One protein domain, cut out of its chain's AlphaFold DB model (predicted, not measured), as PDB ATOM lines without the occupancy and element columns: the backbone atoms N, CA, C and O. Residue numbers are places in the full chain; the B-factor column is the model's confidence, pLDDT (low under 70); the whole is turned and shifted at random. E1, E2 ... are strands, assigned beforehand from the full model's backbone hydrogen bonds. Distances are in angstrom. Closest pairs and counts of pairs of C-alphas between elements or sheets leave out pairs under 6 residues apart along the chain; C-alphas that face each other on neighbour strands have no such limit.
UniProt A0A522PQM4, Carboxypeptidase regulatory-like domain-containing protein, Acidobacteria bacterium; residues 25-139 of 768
ATOM      1  N   LEU A  25     -16.494 -49.303  49.638       42.03
ATOM      2  CA  LEU A  25     -16.720 -49.092  48.195       42.03
ATOM      3  C   LEU A  25     -18.003 -49.744  47.650       42.03
ATOM      4  O   LEU A  25     -18.243 -49.711  46.447       42.03
ATOM      5  N   ILE A  26     -18.865 -50.268  48.527       45.59
ATOM      6  CA  ILE A  26     -20.225 -50.716  48.181       45.59
ATOM      7  C   ILE A  26     -21.248 -49.790  48.857       45.59
ATOM      8  O   ILE A  26     -22.227 -50.226  49.456       45.59
ATOM      9  N   CYS A  27     -21.013 -48.477  48.793       44.03
ATOM     10  CA  CYS A  27     -22.091 -47.519  48.992       44.03
ATOM     11  C   CYS A  27     -22.920 -47.573  47.705       44.03
ATOM     12  O   CYS A  27     -22.545 -46.979  46.692       44.03
ATOM     13  N   GLY A  28     -23.977 -48.394  47.697       54.53
ATOM     14  CA  GLY A  28     -24.954 -48.364  46.610       54.53
ATOM     15  C   GLY A  28     -25.388 -46.911  46.388       54.53
ATOM     16  O   GLY A  28     -25.471 -46.177  47.375       54.53
ATOM     17  N   PRO A  29     -25.591 -46.463  45.135       56.75
ATOM     18  CA  PRO A  29     -25.953 -45.077  44.861       56.75
ATOM     19  C   PRO A  29     -27.086 -44.664  45.798       56.75
ATOM     20  O   PRO A  29     -28.071 -45.402  45.913       56.75
ATOM     21  N   ALA A  30     -26.903 -43.538  46.499       56.94
ATOM     22  CA  ALA A  30     -27.927 -42.946  47.349       56.94
ATOM     23  C   ALA A  30     -29.260 -43.041  46.603       56.94
ATOM     24  O   ALA A  30     -29.333 -42.675  45.424       56.94
ATOM     25  N   ARG A  31     -30.272 -43.639  47.242       71.00
ATOM     26  CA  ARG A  31     -31.578 -43.907  46.627       71.00
ATOM     27  C   ARG A  31     -32.323 -42.587  46.454       71.00
ATOM     28  O   ARG A  31     -33.217 -42.248  47.222       71.00
ATOM     29  N   ALA A  32     -31.894 -41.829  45.455       86.25
ATOM     30  CA  ALA A  32     -32.476 -40.568  45.073       86.25
ATOM     31  C   ALA A  32     -33.744 -40.829  44.258       86.25
ATOM     32  O   ALA A  32     -33.699 -41.454  43.198       86.25
ATOM     33  N   THR A  33     -34.868 -40.313  44.737       93.69
ATOM     34  CA  THR A  33     -36.087 -40.157  43.954       93.69
ATOM     35  C   THR A  33     -35.985 -38.847  43.186       93.69
ATOM     36  O   THR A  33     -35.859 -37.777  43.783       93.69
ATOM     37  N   THR A  34     -36.039 -38.908  41.856       95.81
ATOM     38  CA  THR A  34     -36.111 -37.694  41.033       95.81
ATOM     39  C   THR A  34     -37.542 -37.171  41.049       95.81
ATOM     40  O   THR A  34     -38.447 -37.813  40.518       95.81
ATOM     41  N   VAL A  35     -37.746 -36.014  41.669       96.19
ATOM     42  CA  VAL A  35     -39.034 -35.331  41.769       96.19
ATOM     43  C   VAL A  35     -39.131 -34.248  40.706       96.19
ATOM     44  O   VAL A  35     -38.253 -33.392  40.611       96.19
ATOM     45  N   THR A  36     -40.211 -34.267  39.936       97.19
ATOM     46  CA  THR A  36     -40.495 -33.303  38.864       97.19
ATOM     47  C   THR A  36     -41.869 -32.661  39.049       97.19
ATOM     48  O   THR A  36     -42.655 -33.109  39.882       97.19
ATOM     49  N   GLY A  37     -42.127 -31.577  38.323       96.00
ATOM     50  CA  GLY A  37     -43.442 -30.939  38.235       96.00
ATOM     51  C   GLY A  37     -43.366 -29.573  37.555       96.00
ATOM     52  O   GLY A  37     -42.269 -29.101  37.216       96.00
ATOM     53  N   LYS A  38     -44.516 -28.919  37.370       94.50
ATOM     54  CA  LYS A  38     -44.622 -27.575  36.784       94.50
ATOM     55  C   LYS A  38     -45.299 -26.593  37.732       94.50
ATOM     56  O   LYS A  38     -46.374 -26.836  38.264       94.50
ATOM     57  N   VAL A  39     -44.691 -25.421  37.886       92.00
ATOM     58  CA  VAL A  39     -45.307 -24.282  38.567       92.00
ATOM     59  C   VAL A  39     -45.934 -23.364  37.527       92.00
ATOM     60  O   VAL A  39     -45.227 -22.765  36.712       92.00
ATOM     61  N   ALA A  40     -47.258 -23.241  37.579       90.00
ATOM     62  CA  ALA A  40     -48.030 -22.325  36.756       90.00
ATOM     63  C   ALA A  40     -48.886 -21.383  37.617       90.00
ATOM     64  O   ALA A  40     -49.213 -21.695  38.764       90.00
ATOM     65  N   ASP A  41     -49.221 -20.215  37.072       84.81
ATOM     66  CA  ASP A  41     -50.200 -19.306  37.664       84.81
ATOM     67  C   ASP A  41     -51.636 -19.828  37.456       84.81
ATOM     68  O   ASP A  41     -51.870 -20.862  36.826       84.81
ATOM     69  N   ALA A  42     -52.630 -19.107  37.981       80.69
ATOM     70  CA  ALA A  42     -54.037 -19.492  37.845       80.69
ATOM     71  C   ALA A  42     -54.545 -19.512  36.385       80.69
ATOM     72  O   ALA A  42     -55.584 -20.112  36.118       80.69
ATOM     73  N   ALA A  43     -53.835 -18.874  35.448       84.19
ATOM     74  CA  ALA A  43     -54.144 -18.885  34.019       84.19
ATOM     75  C   ALA A  43     -53.389 -19.995  33.257       84.19
ATOM     76  O   ALA A  43     -53.549 -20.121  32.044       84.19
ATOM     77  N   GLY A  44     -52.591 -20.809  33.956       84.31
ATOM     78  CA  GLY A  44     -51.802 -21.889  33.370       84.31
ATOM     79  C   GLY A  44     -50.482 -21.431  32.742       84.31
ATOM     80  O   GLY A  44     -49.810 -22.245  32.106       84.31
ATOM     81  N   ASN A  45     -50.076 -20.167  32.917       89.50
ATOM     82  CA  ASN A  45     -48.781 -19.695  32.425       89.50
ATOM     83  C   ASN A  45     -47.659 -20.165  33.359       89.50
ATOM     84  O   ASN A  45     -47.828 -20.113  34.578       89.50
ATOM     85  N   PRO A  46     -46.492 -20.573  32.832       89.81
ATOM     86  CA  PRO A  46     -45.367 -20.974  33.666       89.81
ATOM     87  C   PRO A  46     -44.861 -19.810  34.527       89.81
ATOM     88  O   PRO A  46     -44.721 -18.690  34.035       89.81
ATOM     89  N   VAL A  47     -44.529 -20.080  35.793       92.56
ATOM     90  CA  VAL A  47     -43.967 -19.081  36.718       92.56
ATOM     91  C   VAL A  47     -42.464 -19.321  36.864       92.56
ATOM     92  O   VAL A  47     -42.064 -20.141  37.690       92.56
ATOM     93  N   PRO A  48     -41.610 -18.638  36.081       92.00
ATOM     94  CA  PRO A  48     -40.172 -18.846  36.142       92.00
ATOM     95  C   PRO A  48     -39.586 -18.354  37.464       92.00
ATOM     96  O   PRO A  48     -39.993 -17.320  37.998       92.00
ATOM     97  N   GLY A  49     -38.604 -19.082  37.995       92.12
ATOM     98  CA  GLY A  49     -37.927 -18.710  39.238       92.12
ATOM     99  C   GLY A  49     -38.746 -18.954  40.511       92.12
ATOM    100  O   GLY A  49     -38.302 -18.572  41.593       92.12
ATOM    101  N   ALA A  50     -39.916 -19.597  40.427       92.75
ATOM    102  CA  ALA A  50     -40.649 -20.014  41.617       92.75
ATOM    103  C   ALA A  50     -39.852 -21.060  42.409       92.75
ATOM    104  O   ALA A  50     -39.309 -22.011  41.842       92.75
ATOM    105  N   THR A  51     -39.809 -20.878  43.723       95.31
ATOM    106  CA  THR A  51     -39.150 -21.727  44.712       95.31
ATOM    107  C   THR A  51     -40.110 -22.810  45.207       95.31
ATOM    108  O   THR A  51     -41.204 -22.499  45.674       95.31
ATOM    109  N   VAL A  52     -39.703 -24.077  45.150       96.19
ATOM    110  CA  VAL A  52     -40.462 -25.234  45.649       96.19
ATOM    111  C   VAL A  52     -39.710 -25.832  46.833       96.19
ATOM    112  O   VAL A  52     -38.631 -26.396  46.664       96.19
ATOM    113  N   ASN A  53     -40.262 -25.685  48.036       96.12
ATOM    114  CA  ASN A  53     -39.663 -26.151  49.285       96.12
ATOM    115  C   ASN A  53     -40.270 -27.486  49.713       96.12
ATOM    116  O   ASN A  53     -41.484 -27.576  49.862       96.12
ATOM    117  N   PHE A  54     -39.417 -28.466  49.988       96.38
ATOM    118  CA  PHE A  54     -39.744 -29.804  50.471       96.38
ATOM    119  C   PHE A  54     -39.230 -29.956  51.901       96.38
ATOM    120  O   PHE A  54     -38.021 -30.023  52.105       96.38
ATOM    121  N   ALA A  55     -40.121 -30.008  52.887       94.19
ATOM    122  CA  ALA A  55     -39.766 -30.190  54.293       94.19
ATOM    123  C   ALA A  55     -40.220 -31.564  54.801       94.19
ATOM    124  O   ALA A  55     -41.375 -31.934  54.599       94.19
ATOM    125  N   LEU A  56     -39.347 -32.314  55.476       92.75
ATOM    126  CA  LEU A  56     -39.735 -33.583  56.101       92.75
ATOM    127  C   LEU A  56     -40.613 -33.328  57.333       92.75
ATOM    128  O   LEU A  56     -40.272 -32.520  58.199       92.75
ATOM    129  N   ILE A  57     -41.733 -34.042  57.426       89.25
ATOM    130  CA  ILE A  57     -42.670 -33.976  58.554       89.25
ATOM    131  C   ILE A  57     -42.880 -35.359  59.179       89.25
ATOM    132  O   ILE A  57     -42.508 -36.374  58.594       89.25
ATOM    133  N   ASN A  58     -43.497 -35.394  60.367       79.62
ATOM    134  CA  ASN A  58     -43.676 -36.592  61.206       79.62
ATOM    135  C   ASN A  58     -42.377 -37.132  61.854       79.62
ATOM    136  O   ASN A  58     -42.301 -38.275  62.299       79.62
ATOM    137  N   ILE A  59     -41.364 -36.270  61.979       74.38
ATOM    138  CA  ILE A  59     -40.191 -36.484  62.835       74.38
ATOM    139  C   ILE A  59     -40.516 -36.006  64.260       74.38
ATOM    140  O   ILE A  59     -40.456 -34.819  64.574       74.38
ATOM    141  N   GLY A  60     -40.963 -36.911  65.135       61.44
ATOM    142  CA  GLY A  60     -41.236 -36.575  66.541       61.44
ATOM    143  C   GLY A  60     -40.012 -35.961  67.241       61.44
ATOM    144  O   GLY A  60     -38.878 -36.180  66.816       61.44
ATOM    145  N   ARG A  61     -40.214 -35.205  68.334       53.25
ATOM    146  CA  ARG A  61     -39.104 -34.685  69.163       53.25
ATOM    147  C   ARG A  61     -38.208 -35.854  69.602       53.25
ATOM    148  O   ARG A  61     -38.593 -36.612  70.483       53.25
ATOM    149  N   GLY A  62     -37.036 -35.983  68.978       64.81
ATOM    150  CA  GLY A  62     -36.053 -37.037  69.254       64.81
ATOM    151  C   GLY A  62     -35.798 -38.031  68.113       64.81
ATOM    152  O   GLY A  62     -34.808 -38.751  68.184       64.81
ATOM    153  N   ASN A  63     -36.608 -38.044  67.047       73.31
ATOM    154  CA  ASN A  63     -36.383 -38.920  65.891       73.31
ATOM    155  C   ASN A  63     -35.716 -38.137  64.752       73.31
ATOM    156  O   ASN A  63     -36.300 -37.200  64.211       73.31
ATOM    157  N   ILE A  64     -34.494 -38.523  64.386       81.00
ATOM    158  CA  ILE A  64     -33.775 -37.981  63.225       81.00
ATOM    159  C   ILE A  64     -34.196 -38.798  61.998       81.00
ATOM    160  O   ILE A  64     -34.157 -40.024  62.052       81.00
ATOM    161  N   ALA A  65     -34.605 -38.138  60.908       88.00
ATOM    162  CA  ALA A  65     -34.873 -38.822  59.644       88.00
ATOM    163  C   ALA A  65     -33.552 -39.332  59.056       88.00
ATOM    164  O   ALA A  65     -32.674 -38.536  58.721       88.00
ATOM    165  N   LEU A  66     -33.405 -40.649  58.955       90.19
ATOM    166  CA  LEU A  66     -32.216 -41.307  58.417       90.19
ATOM    167  C   LEU A  66     -32.541 -41.974  57.084       90.19
ATOM    168  O   LEU A  66     -33.636 -42.516  56.926       90.19
ATOM    169  N   GLU A  67     -31.594 -41.993  56.148       89.50
ATOM    170  CA  GLU A  67     -31.739 -42.836  54.960       89.50
ATOM    171  C   GLU A  67     -31.652 -44.310  55.382       89.50
ATOM    172  O   GLU A  67     -30.677 -44.738  56.008       89.50
ATOM    173  N   SER A  68     -32.688 -45.086  55.072       86.00
ATOM    174  CA  SER A  68     -32.864 -46.469  55.508       86.00
ATOM    175  C   SER A  68     -31.668 -47.336  55.110       86.00
ATOM    176  O   SER A  68     -31.270 -47.381  53.947       86.00
ATOM    177  N   GLY A  69     -31.085 -48.026  56.094       82.69
ATOM    178  CA  GLY A  69     -29.872 -48.826  55.910       82.69
ATOM    179  C   GLY A  69     -28.561 -48.036  55.983       82.69
ATOM    180  O   GLY A  69     -27.498 -48.631  55.810       82.69
ATOM    181  N   THR A  70     -28.604 -46.733  56.273       83.69
ATOM    182  CA  THR A  70     -27.415 -45.891  56.472       83.69
ATOM    183  C   THR A  70     -27.488 -45.120  57.799       83.69
ATOM    184  O   THR A  70     -28.513 -45.102  58.479       83.69
ATOM    185  N   SER A  71     -26.392 -44.455  58.169       85.06
ATOM    186  CA  SER A  71     -26.368 -43.458  59.253       85.06
ATOM    187  C   SER A  71     -26.437 -42.016  58.729       85.06
ATOM    188  O   SER A  71     -26.118 -41.081  59.464       85.06
ATOM    189  N   ILE A  72     -26.805 -41.827  57.458       84.94
ATOM    190  CA  ILE A  72     -26.902 -40.513  56.816       84.94
ATOM    191  C   ILE A  72     -28.248 -39.886  57.184       84.94
ATOM    192  O   ILE A  72     -29.290 -40.531  57.115       84.94
ATOM    193  N   VAL A  73     -28.217 -38.616  57.584       86.69
ATOM    194  CA  VAL A  73     -29.416 -37.832  57.899       86.69
ATOM    195  C   VAL A  73     -30.040 -37.330  56.602       86.69
ATOM    196  O   VAL A  73     -29.388 -36.606  55.850       86.69
ATOM    197  N   ALA A  74     -31.304 -37.676  56.361       86.44
ATOM    198  CA  ALA A  74     -32.052 -37.151  55.227       86.44
ATOM    199  C   ALA A  74     -32.228 -35.625  55.393       86.44
ATOM    200  O   ALA A  74     -32.606 -35.170  56.481       86.44
ATOM    201  N   PRO A  75     -31.970 -34.805  54.355       87.88
ATOM    202  CA  PRO A  75     -32.089 -33.356  54.467       87.88
ATOM    203  C   PRO A  75     -33.499 -32.928  54.892       87.88
ATOM    204  O   PRO A  75     -34.485 -33.214  54.213       87.88
ATOM    205  N   ALA A  76     -33.596 -32.213  56.014       85.31
ATOM    206  CA  ALA A  76     -34.880 -31.802  56.583       85.31
ATOM    207  C   ALA A  76     -35.635 -30.778  55.713       85.31
ATOM    208  O   ALA A  76     -36.859 -30.696  55.801       85.31
ATOM    209  N   LEU A  77     -34.916 -30.010  54.886       92.06
ATOM    210  CA  LEU A  77     -35.460 -29.045  53.935       92.06
ATOM    211  C   LEU A  77     -34.637 -29.077  52.644       92.06
ATOM    212  O   LEU A  77     -33.420 -28.902  52.683       92.06
ATOM    213  N   VAL A  78     -35.306 -29.253  51.508       94.44
ATOM    214  CA  VAL A  78     -34.700 -29.198  50.172       94.44
ATOM    215  C   VAL A  78     -35.495 -28.230  49.304       94.44
ATOM    216  O   VAL A  78     -36.717 -28.162  49.408       94.44
ATOM    217  N   THR A  79     -34.816 -27.479  48.443       94.94
ATOM    218  CA  THR A  79     -35.439 -26.433  47.628       94.94
ATOM    219  C   THR A  79     -35.100 -26.616  46.154       94.94
ATOM    220  O   THR A  79     -33.929 -26.714  45.797       94.94
ATOM    221  N   ALA A  80     -36.119 -26.611  45.297       95.69
ATOM    222  CA  ALA A  80     -35.973 -26.531  43.846       95.69
ATOM    223  C   ALA A  80     -36.375 -25.139  43.344       95.69
ATOM    224  O   ALA A  80     -37.188 -24.455  43.967       95.69
ATOM    225  N   THR A  81     -35.834 -24.728  42.199       95.81
ATOM    226  CA  THR A  81     -36.275 -23.519  41.490       95.81
ATOM    227  C   THR A  81     -36.789 -23.921  40.118       95.81
ATOM    228  O   THR A  81     -36.147 -24.707  39.424       95.81
ATOM    229  N   SER A  82     -37.949 -23.404  39.735       95.81
ATOM    230  CA  SER A  82     -38.521 -23.641  38.409       95.81
ATOM    231  C   SER A  82     -37.763 -22.878  37.318       95.81
ATOM    232  O   SER A  82     -37.353 -21.727  37.495       95.81
ATOM    233  N   GLY A  83     -37.578 -23.536  36.176       92.56
ATOM    234  CA  GLY A  83     -36.980 -22.957  34.980       92.56
ATOM    235  C   GLY A  83     -37.917 -21.991  34.254       92.56
ATOM    236  O   GLY A  83     -39.034 -21.713  34.683       92.56
ATOM    237  N   THR A  84     -37.476 -21.495  33.097       92.19
ATOM    238  CA  THR A  84     -38.237 -20.534  32.276       92.19
ATOM    239  C   THR A  84     -39.599 -21.057  31.809       92.19
ATOM    240  O   THR A  84     -40.517 -20.277  31.585       92.19
ATOM    241  N   ASN A  85     -39.743 -22.377  31.693       91.62
ATOM    242  CA  ASN A  85     -40.979 -23.072  31.336       91.62
ATOM    243  C   ASN A  85     -41.805 -23.521  32.559       91.62
ATOM    244  O   ASN A  85     -42.704 -24.348  32.405       91.62
ATOM    245  N   GLY A  86     -41.479 -23.042  33.765       91.88
ATOM    246  CA  GLY A  86     -42.157 -23.403  35.012       91.88
ATOM    247  C   GLY A  86     -41.812 -24.802  35.533       91.88
ATOM    248  O   GLY A  86     -42.182 -25.131  36.657       91.88
ATOM    249  N   ALA A  87     -41.087 -25.623  34.770       95.00
ATOM    250  CA  ALA A  87     -40.716 -26.969  35.190       95.00
ATOM    251  C   ALA A  87     -39.582 -26.942  36.219       95.00
ATOM    252  O   ALA A  87     -38.655 -26.135  36.112       95.00
ATOM    253  N   PHE A  88     -39.617 -27.853  37.185       97.00
ATOM    254  CA  PHE A  88     -38.506 -28.111  38.098       97.00
ATOM    255  C   PHE A  88     -38.186 -29.610  38.135       97.00
ATOM    256  O   PHE A  88     -39.030 -30.454  37.833       97.00
ATOM    257  N   SER A  89     -36.949 -29.934  38.504       96.31
ATOM    258  CA  SER A  89     -36.493 -31.303  38.744       96.31
ATOM    259  C   SER A  89     -35.509 -31.291  39.902       96.31
ATOM    260  O   SER A  89     -34.576 -30.485  39.902       96.31
ATOM    261  N   ILE A  90     -35.699 -32.165  40.886       96.81
ATOM    262  CA  ILE A  90     -34.824 -32.257  42.055       96.81
ATOM    263  C   ILE A  90     -34.696 -33.692  42.555       96.81
ATOM    264  O   ILE A  90     -35.652 -34.453  42.524       96.81
ATOM    265  N   ALA A  91     -33.509 -34.065  43.021       95.19
ATOM    266  CA  ALA A  91     -33.280 -35.342  43.681       95.19
ATOM    267  C   ALA A  91     -33.586 -35.214  45.181       95.19
ATOM    268  O   ALA A  91     -32.985 -34.378  45.858       95.19
ATOM    269  N   LEU A  92     -34.502 -36.039  45.692       94.81
ATOM    270  CA  LEU A  92     -34.821 -36.173  47.120       94.81
ATOM    271  C   LEU A  92     -34.534 -37.603  47.594       94.81
ATOM    272  O   LEU A  92     -34.394 -38.506  46.776       94.81
ATOM    273  N   VAL A  93     -34.498 -37.835  48.906       93.81
ATOM    274  CA  VAL A  93     -34.538 -39.201  49.454       93.81
ATOM    275  C   VAL A  93     -35.999 -39.650  49.462       93.81
ATOM    276  O   VAL A  93     -36.831 -38.988  50.075       93.81
ATOM    277  N   GLY A  94     -36.337 -40.745  48.778       93.56
ATOM    278  CA  GLY A  94     -37.713 -41.258  48.764       93.56
ATOM    279  C   GLY A  94     -38.212 -41.621  50.165       93.56
ATOM    280  O   GLY A  94     -37.451 -42.110  50.996       93.56
ATOM    281  N   ASN A  95     -39.499 -41.418  50.449       93.81
ATOM    282  CA  ASN A  95     -40.122 -41.764  51.730       93.81
ATOM    283  C   ASN A  95     -40.039 -43.272  52.039       93.81
ATOM    284  O   ASN A  95     -40.014 -43.647  53.208       93.81
ATOM    285  N   ASP A  96     -39.928 -44.131  51.021       92.19
ATOM    286  CA  ASP A  96     -39.658 -45.575  51.125       92.19
ATOM    287  C   ASP A  96     -38.193 -45.904  51.468       92.19
ATOM    288  O   ASP A  96     -37.853 -47.051  51.765       92.19
ATOM    289  N   ALA A  97     -37.330 -44.890  51.463       91.31
ATOM    290  CA  ALA A  97     -35.935 -44.947  51.864       91.31
ATOM    291  C   ALA A  97     -35.639 -44.071  53.097       91.31
ATOM    292  O   ALA A  97     -34.470 -43.836  53.381       91.31
ATOM    293  N   ILE A  98     -36.647 -43.621  53.862       91.56
ATOM    294  CA  ILE A  98     -36.460 -42.843  55.102       91.56
ATOM    295  C   ILE A  98     -36.956 -43.630  56.324       91.56
ATOM    296  O   ILE A  98     -38.052 -44.181  56.329       91.56
ATOM    297  N   THR A  99     -36.154 -43.645  57.391       88.38
ATOM    298  CA  THR A  99     -36.515 -44.159  58.721       88.38
ATOM    299  C   THR A  99     -36.653 -42.986  59.703       88.38
ATOM    300  O   THR A  99     -35.765 -42.135  59.727       88.38
ATOM    301  N   PRO A 100     -37.705 -42.925  60.542       89.19
ATOM    302  CA  PRO A 100     -38.766 -43.921  60.707       89.19
ATOM    303  C   PRO A 100     -39.796 -43.926  59.566       89.19
ATOM    304  O   PRO A 100     -40.052 -42.900  58.930       89.19
ATOM    305  N   ASN A 101     -40.418 -45.092  59.350       86.12
ATOM    306  CA  ASN A 101     -41.539 -45.241  58.420       86.12
ATOM    307  C   ASN A 101     -42.661 -44.247  58.756       86.12
ATOM    308  O   ASN A 101     -42.972 -44.015  59.925       86.12
ATOM    309  N   GLY A 102     -43.293 -43.694  57.719       84.88
ATOM    310  CA  GLY A 102     -44.344 -42.682  57.859       84.88
ATOM    311  C   GLY A 102     -43.838 -41.236  57.871       84.88
ATOM    312  O   GLY A 102     -44.638 -40.326  58.090       84.88
ATOM    313  N   THR A 103     -42.545 -41.005  57.626       90.81
ATOM    314  CA  THR A 103     -42.018 -39.668  57.314       90.81
ATOM    315  C   THR A 103     -42.514 -39.245  55.926       90.81
ATOM    316  O   THR A 103     -42.374 -40.017  54.979       90.81
ATOM    317  N   LEU A 104     -43.086 -38.044  55.794       94.06
ATOM    318  CA  LEU A 104     -43.673 -37.505  54.550       94.06
ATOM    319  C   LEU A 104     -43.035 -36.161  54.177       94.06
ATOM    320  O   LEU A 104     -42.417 -35.516  55.026       94.06
ATOM    321  N   TYR A 105     -43.215 -35.711  52.931       95.00
ATOM    322  CA  TYR A 105     -42.787 -34.376  52.500       95.00
ATOM    323  C   TYR A 105     -43.941 -33.377  52.521       95.00
ATOM    324  O   TYR A 105     -44.949 -33.557  51.842       95.00
ATOM    325  N   GLN A 106     -43.760 -32.280  53.248       94.06
ATOM    326  CA  GLN A 106     -44.575 -31.080  53.140       94.06
ATOM    327  C   GLN A 106     -43.989 -30.155  52.067       94.06
ATOM    328  O   GLN A 106     -42.858 -29.686  52.192       94.06
ATOM    329  N   VAL A 107     -44.770 -29.863  51.033       94.00
ATOM    330  CA  VAL A 107     -44.371 -29.062  49.876       94.00
ATOM    331  C   VAL A 107     -45.035 -27.688  49.917       94.00
ATOM    332  O   VAL A 107     -46.256 -27.581  50.053       94.00
ATOM    333  N   VAL A 108     -44.230 -26.628  49.793       92.81
ATOM    334  CA  VAL A 108     -44.681 -25.229  49.702       92.81
ATOM    335  C   VAL A 108     -44.051 -24.577  48.479       92.81
ATOM    336  O   VAL A 108     -42.829 -24.562  48.345       92.81
ATOM    337  N   ILE A 109     -44.874 -23.988  47.618       92.94
ATOM    338  CA  ILE A 109     -44.435 -23.318  46.390       92.94
ATOM    339  C   ILE A 109     -44.567 -21.810  46.585       92.94
ATOM    340  O   ILE A 109     -45.623 -21.340  47.007       92.94
ATOM    341  N   ARG A 110     -43.517 -21.044  46.282       90.50
ATOM    342  CA  ARG A 110     -43.488 -19.575  46.367       90.50
ATOM    343  C   ARG A 110     -42.953 -18.996  45.065       90.50
ATOM    344  O   ARG A 110     -41.850 -19.329  44.654       90.50
ATOM    345  N   GLY A 111     -43.706 -18.110  44.434       87.75
ATOM    346  CA  GLY A 111     -43.305 -17.407  43.214       87.75
ATOM    347  C   GLY A 111     -43.772 -15.958  43.250       87.75
ATOM    348  O   GLY A 111     -44.399 -15.529  44.220       87.75
ATOM    349  N   ALA A 112     -43.478 -15.192  42.200       79.88
ATOM    350  CA  ALA A 112     -43.945 -13.813  42.086       79.88
ATOM    351  C   ALA A 112     -45.483 -13.759  42.204       79.88
ATOM    352  O   ALA A 112     -46.197 -14.223  41.322       79.88
ATOM    353  N   GLY A 113     -45.983 -13.236  43.328       76.38
ATOM    354  CA  GLY A 113     -47.417 -13.094  43.597       76.38
ATOM    355  C   GLY A 113     -48.171 -14.383  43.947       76.38
ATOM    356  O   GLY A 113     -49.385 -14.320  44.119       76.38
ATOM    357  N   ILE A 114     -47.495 -15.532  44.090       78.81
ATOM    358  CA  ILE A 114     -48.148 -16.809  44.420       78.81
ATOM    359  C   ILE A 114     -47.497 -17.501  45.619       78.81
ATOM    360  O   ILE A 114     -46.275 -17.544  45.772       78.81
ATOM    361  N   THR A 115     -48.324 -18.079  46.486       84.94
ATOM    362  CA  THR A 115     -47.902 -19.062  47.488       84.94
ATOM    363  C   THR A 115     -48.936 -20.180  47.522       84.94
ATOM    364  O   THR A 115     -50.102 -19.928  47.821       84.94
ATOM    365  N   TYR A 116     -48.514 -21.402  47.207       84.12
ATOM    366  CA  TYR A 116     -49.360 -22.595  47.230       84.12
ATOM    367  C   TYR A 116     -48.847 -23.595  48.272       84.12
ATOM    368  O   TYR A 116     -47.638 -23.734  48.475       84.12
ATOM    369  N   GLY A 117     -49.773 -24.300  48.925       82.62
ATOM    370  CA  GLY A 117     -49.494 -25.246  50.005       82.62
ATOM    371  C   GLY A 117     -49.731 -24.671  51.413       82.62
ATOM    372  O   GLY A 117     -50.245 -23.558  51.546       82.62
ATOM    373  N   PRO A 118     -49.364 -25.417  52.471       87.38
ATOM    374  CA  PRO A 118     -48.625 -26.679  52.415       87.38
ATOM    375  C   PRO A 118     -49.450 -27.861  51.883       87.38
ATOM    376  O   PRO A 118     -50.594 -28.061  52.285       87.38
ATOM    377  N   PHE A 119     -48.839 -28.668  51.015       91.19
ATOM    378  CA  PHE A 119     -49.360 -29.968  50.570       91.19
ATOM    379  C   PHE A 119     -48.499 -31.085  51.148       91.19
ATOM    380  O   PHE A 119     -47.285 -30.927  51.213       91.19
ATOM    381  N   VAL A 120     -49.085 -32.211  51.544       92.25
ATOM    382  CA  VAL A 120     -48.313 -33.353  52.056       92.25
ATOM    383  C   VAL A 120     -48.294 -34.469  51.027       92.25
ATOM    384  O   VAL A 120     -49.355 -34.940  50.630       92.25
ATOM    385  N   TYR A 121     -47.111 -34.928  50.629       95.00
ATOM    386  CA  TYR A 121     -46.922 -36.003  49.656       95.00
ATOM    387  C   TYR A 121     -46.162 -37.192  50.251       95.00
ATOM    388  O   TYR A 121     -45.255 -37.028  51.070       95.00
ATOM    389  N   SER A 122     -46.520 -38.389  49.776       94.12
ATOM    390  CA  SER A 122     -45.702 -39.600  49.870       94.12
ATOM    391  C   SER A 122     -44.964 -39.776  48.544       94.12
ATOM    392  O   SER A 122     -45.531 -40.257  47.567       94.12
ATOM    393  N   ILE A 123     -43.712 -39.342  48.508       95.38
ATOM    394  CA  ILE A 123     -42.793 -39.404  47.375       95.38
ATOM    395  C   ILE A 123     -41.994 -40.704  47.497       95.38
ATOM    396  O   ILE A 123     -41.123 -40.802  48.351       95.38
ATOM    397  N   THR A 124     -42.281 -41.711  46.674       93.62
ATOM    398  CA  THR A 124     -41.594 -43.017  46.709       93.62
ATOM    399  C   THR A 124     -41.123 -43.445  45.319       93.62
ATOM    400  O   THR A 124     -41.556 -42.888  44.308       93.62
ATOM    401  N   GLY A 125     -40.238 -44.445  45.253       92.81
ATOM    402  CA  GLY A 125     -39.734 -44.989  43.987       92.81
ATOM    403  C   GLY A 125     -38.611 -44.159  43.351       92.81
ATOM    404  O   GLY A 125     -38.056 -43.252  43.962       92.81
ATOM    405  N   ALA A 126     -38.226 -44.490  42.113       92.19
ATOM    406  CA  ALA A 126     -37.097 -43.839  41.433       92.19
ATOM    407  C   ALA A 126     -37.439 -42.442  40.877       92.19
ATOM    408  O   ALA A 126     -36.574 -41.567  40.795       92.19
ATOM    409  N   THR A 127     -38.700 -42.222  40.507       93.75
ATOM    410  CA  THR A 127     -39.199 -40.967  39.932       93.75
ATOM    411  C   THR A 127     -40.588 -40.658  40.469       93.75
ATOM    412  O   THR A 127     -41.425 -41.556  40.546       93.75
ATOM    413  N   ALA A 128     -40.845 -39.390  40.768       95.50
ATOM    414  CA  ALA A 128     -42.126 -38.884  41.240       95.50
ATOM    415  C   ALA A 128     -42.463 -37.583  40.500       95.50
ATOM    416  O   ALA A 128     -41.635 -36.680  40.423       95.50
ATOM    417  N   ASP A 129     -43.668 -37.468  39.954       95.81
ATOM    418  CA  ASP A 129     -44.132 -36.243  39.298       95.81
ATOM    419  C   ASP A 129     -45.267 -35.631  40.122       95.81
ATOM    420  O   ASP A 129     -46.339 -36.232  40.245       95.81
ATOM    421  N   LEU A 130     -45.020 -34.455  40.709       94.62
ATOM    422  CA  LEU A 130     -46.001 -33.749  41.533       94.62
ATOM    423  C   LEU A 130     -47.232 -33.302  40.737       94.62
ATOM    424  O   LEU A 130     -48.276 -33.110  41.353       94.62
ATOM    425  N   ASP A 131     -47.147 -33.185  39.408       92.44
ATOM    426  CA  ASP A 131     -48.311 -32.864  38.569       92.44
ATOM    427  C   ASP A 131     -49.299 -34.051  38.497       92.44
ATOM    428  O   ASP A 131     -50.479 -33.872  38.196       92.44
ATOM    429  N   SER A 132     -48.821 -35.270  38.788       91.69
ATOM    430  CA  SER A 132     -49.598 -36.521  38.742       91.69
ATOM    431  C   SER A 132     -49.905 -37.127  40.115       91.69
ATOM    432  O   SER A 132     -50.832 -37.929  40.252       91.69
ATOM    433  N   LEU A 133     -49.127 -36.771  41.140       92.88
ATOM    434  CA  LEU A 133     -49.291 -37.290  42.492       92.88
ATOM    435  C   LEU A 133     -50.461 -36.615  43.213       92.88
ATOM    436  O   LEU A 133     -50.625 -35.400  43.182       92.88
ATOM    437  N   VAL A 134     -51.244 -37.410  43.943       91.50
ATOM    438  CA  VAL A 134     -52.315 -36.904  44.811       91.50
ATOM    439  C   VAL A 134     -51.744 -36.641  46.214       91.50
ATOM    440  O   VAL A 134     -51.148 -37.554  46.794       91.50
ATOM    441  N   PRO A 135     -51.911 -35.436  46.796       91.31
ATOM    442  CA  PRO A 135     -51.494 -35.172  48.172       91.31
ATOM    443  C   PRO A 135     -52.212 -36.084  49.177       91.31
ATOM    444  O   PRO A 135     -53.425 -36.269  49.113       91.31
ATOM    445  N   VAL A 136     -51.472 -36.593  50.162       88.75
ATOM    446  CA  VAL A 136     -51.986 -37.392  51.291       88.75
ATOM    447  C   VAL A 136     -52.802 -36.527  52.256       88.75
ATOM    448  O   VAL A 136     -53.739 -37.005  52.890       88.75
ATOM    449  N   ALA A 137     -52.467 -35.239  52.356       80.50
ATOM    450  CA  ALA A 137     -53.279 -34.246  53.043       80.50
ATOM    451  C   ALA A 137     -53.173 -32.895  52.330       80.50
ATOM    452  O   ALA A 137     -52.078 -32.407  52.030       80.50
ATOM    453  N   THR A 138     -54.328 -32.279  52.099       66.56
ATOM    454  CA  THR A 138     -54.446 -30.880  51.694       66.56
ATOM    455  C   THR A 138     -54.938 -30.089  52.894       66.56
ATOM    456  O   THR A 138     -56.055 -30.308  53.366       66.56
ATOM    457  N   PHE A 139     -54.127 -29.165  53.399       65.19
ATOM    458  CA  PHE A 139     -54.647 -28.152  54.311       65.19
ATOM    459  C   PHE A 139     -55.408 -27.118  53.473       65.19
ATOM    460  O   PHE A 139     -54.914 -26.768  52.399       65.19
TER     461      PHE A 139
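Overview. This is residues 25 to 139 of the 768 residues of the protein "Carboxypeptidase regulatory-like domain-containing protein" of Acidobacteria bacterium (UniProt A0A522PQM4). With little regular structure, this is an all-strand sandwich: the antiparallel sheet E3 E2 E5 E6 face to face with the mixed sheet E4 E1 E7. Of 115 printed residues, 45 are in seven named strands, E1 to E7 along the chain. It is compact: radius of gyration of the C-alphas 14.6 A, spans 46 by 33 by 20 A.

Arrangement. E1, residues 32 to 38, is antiparallel to E4, residues 87 to 93, with N 35 and O 90 at 2.7 A. E2, residues 51 to 57, and E3, residues 77 to 81, are a hairpin, with N 52 and O 80 at 2.8 A. E5, residues 104 to 111, and E6, residues 114 to 121, are another, with N 107 and O 119 at 2.7 A. E7, residues 127 to 129, is parallel to E1, with N 36 and O 128 at 2.8 A.

Along the chain. E1 begins at C-alpha 32 (-32.476, -40.568, 45.073); E7 ends at C-alpha 129 (-44.132, -36.243, 39.298).

Size, cuts and confidence. Links E1 to E2 and E2 to E3 are long. Residues 25 to 30, 60 to 62 and 138 to 139 have pLDDT under 70.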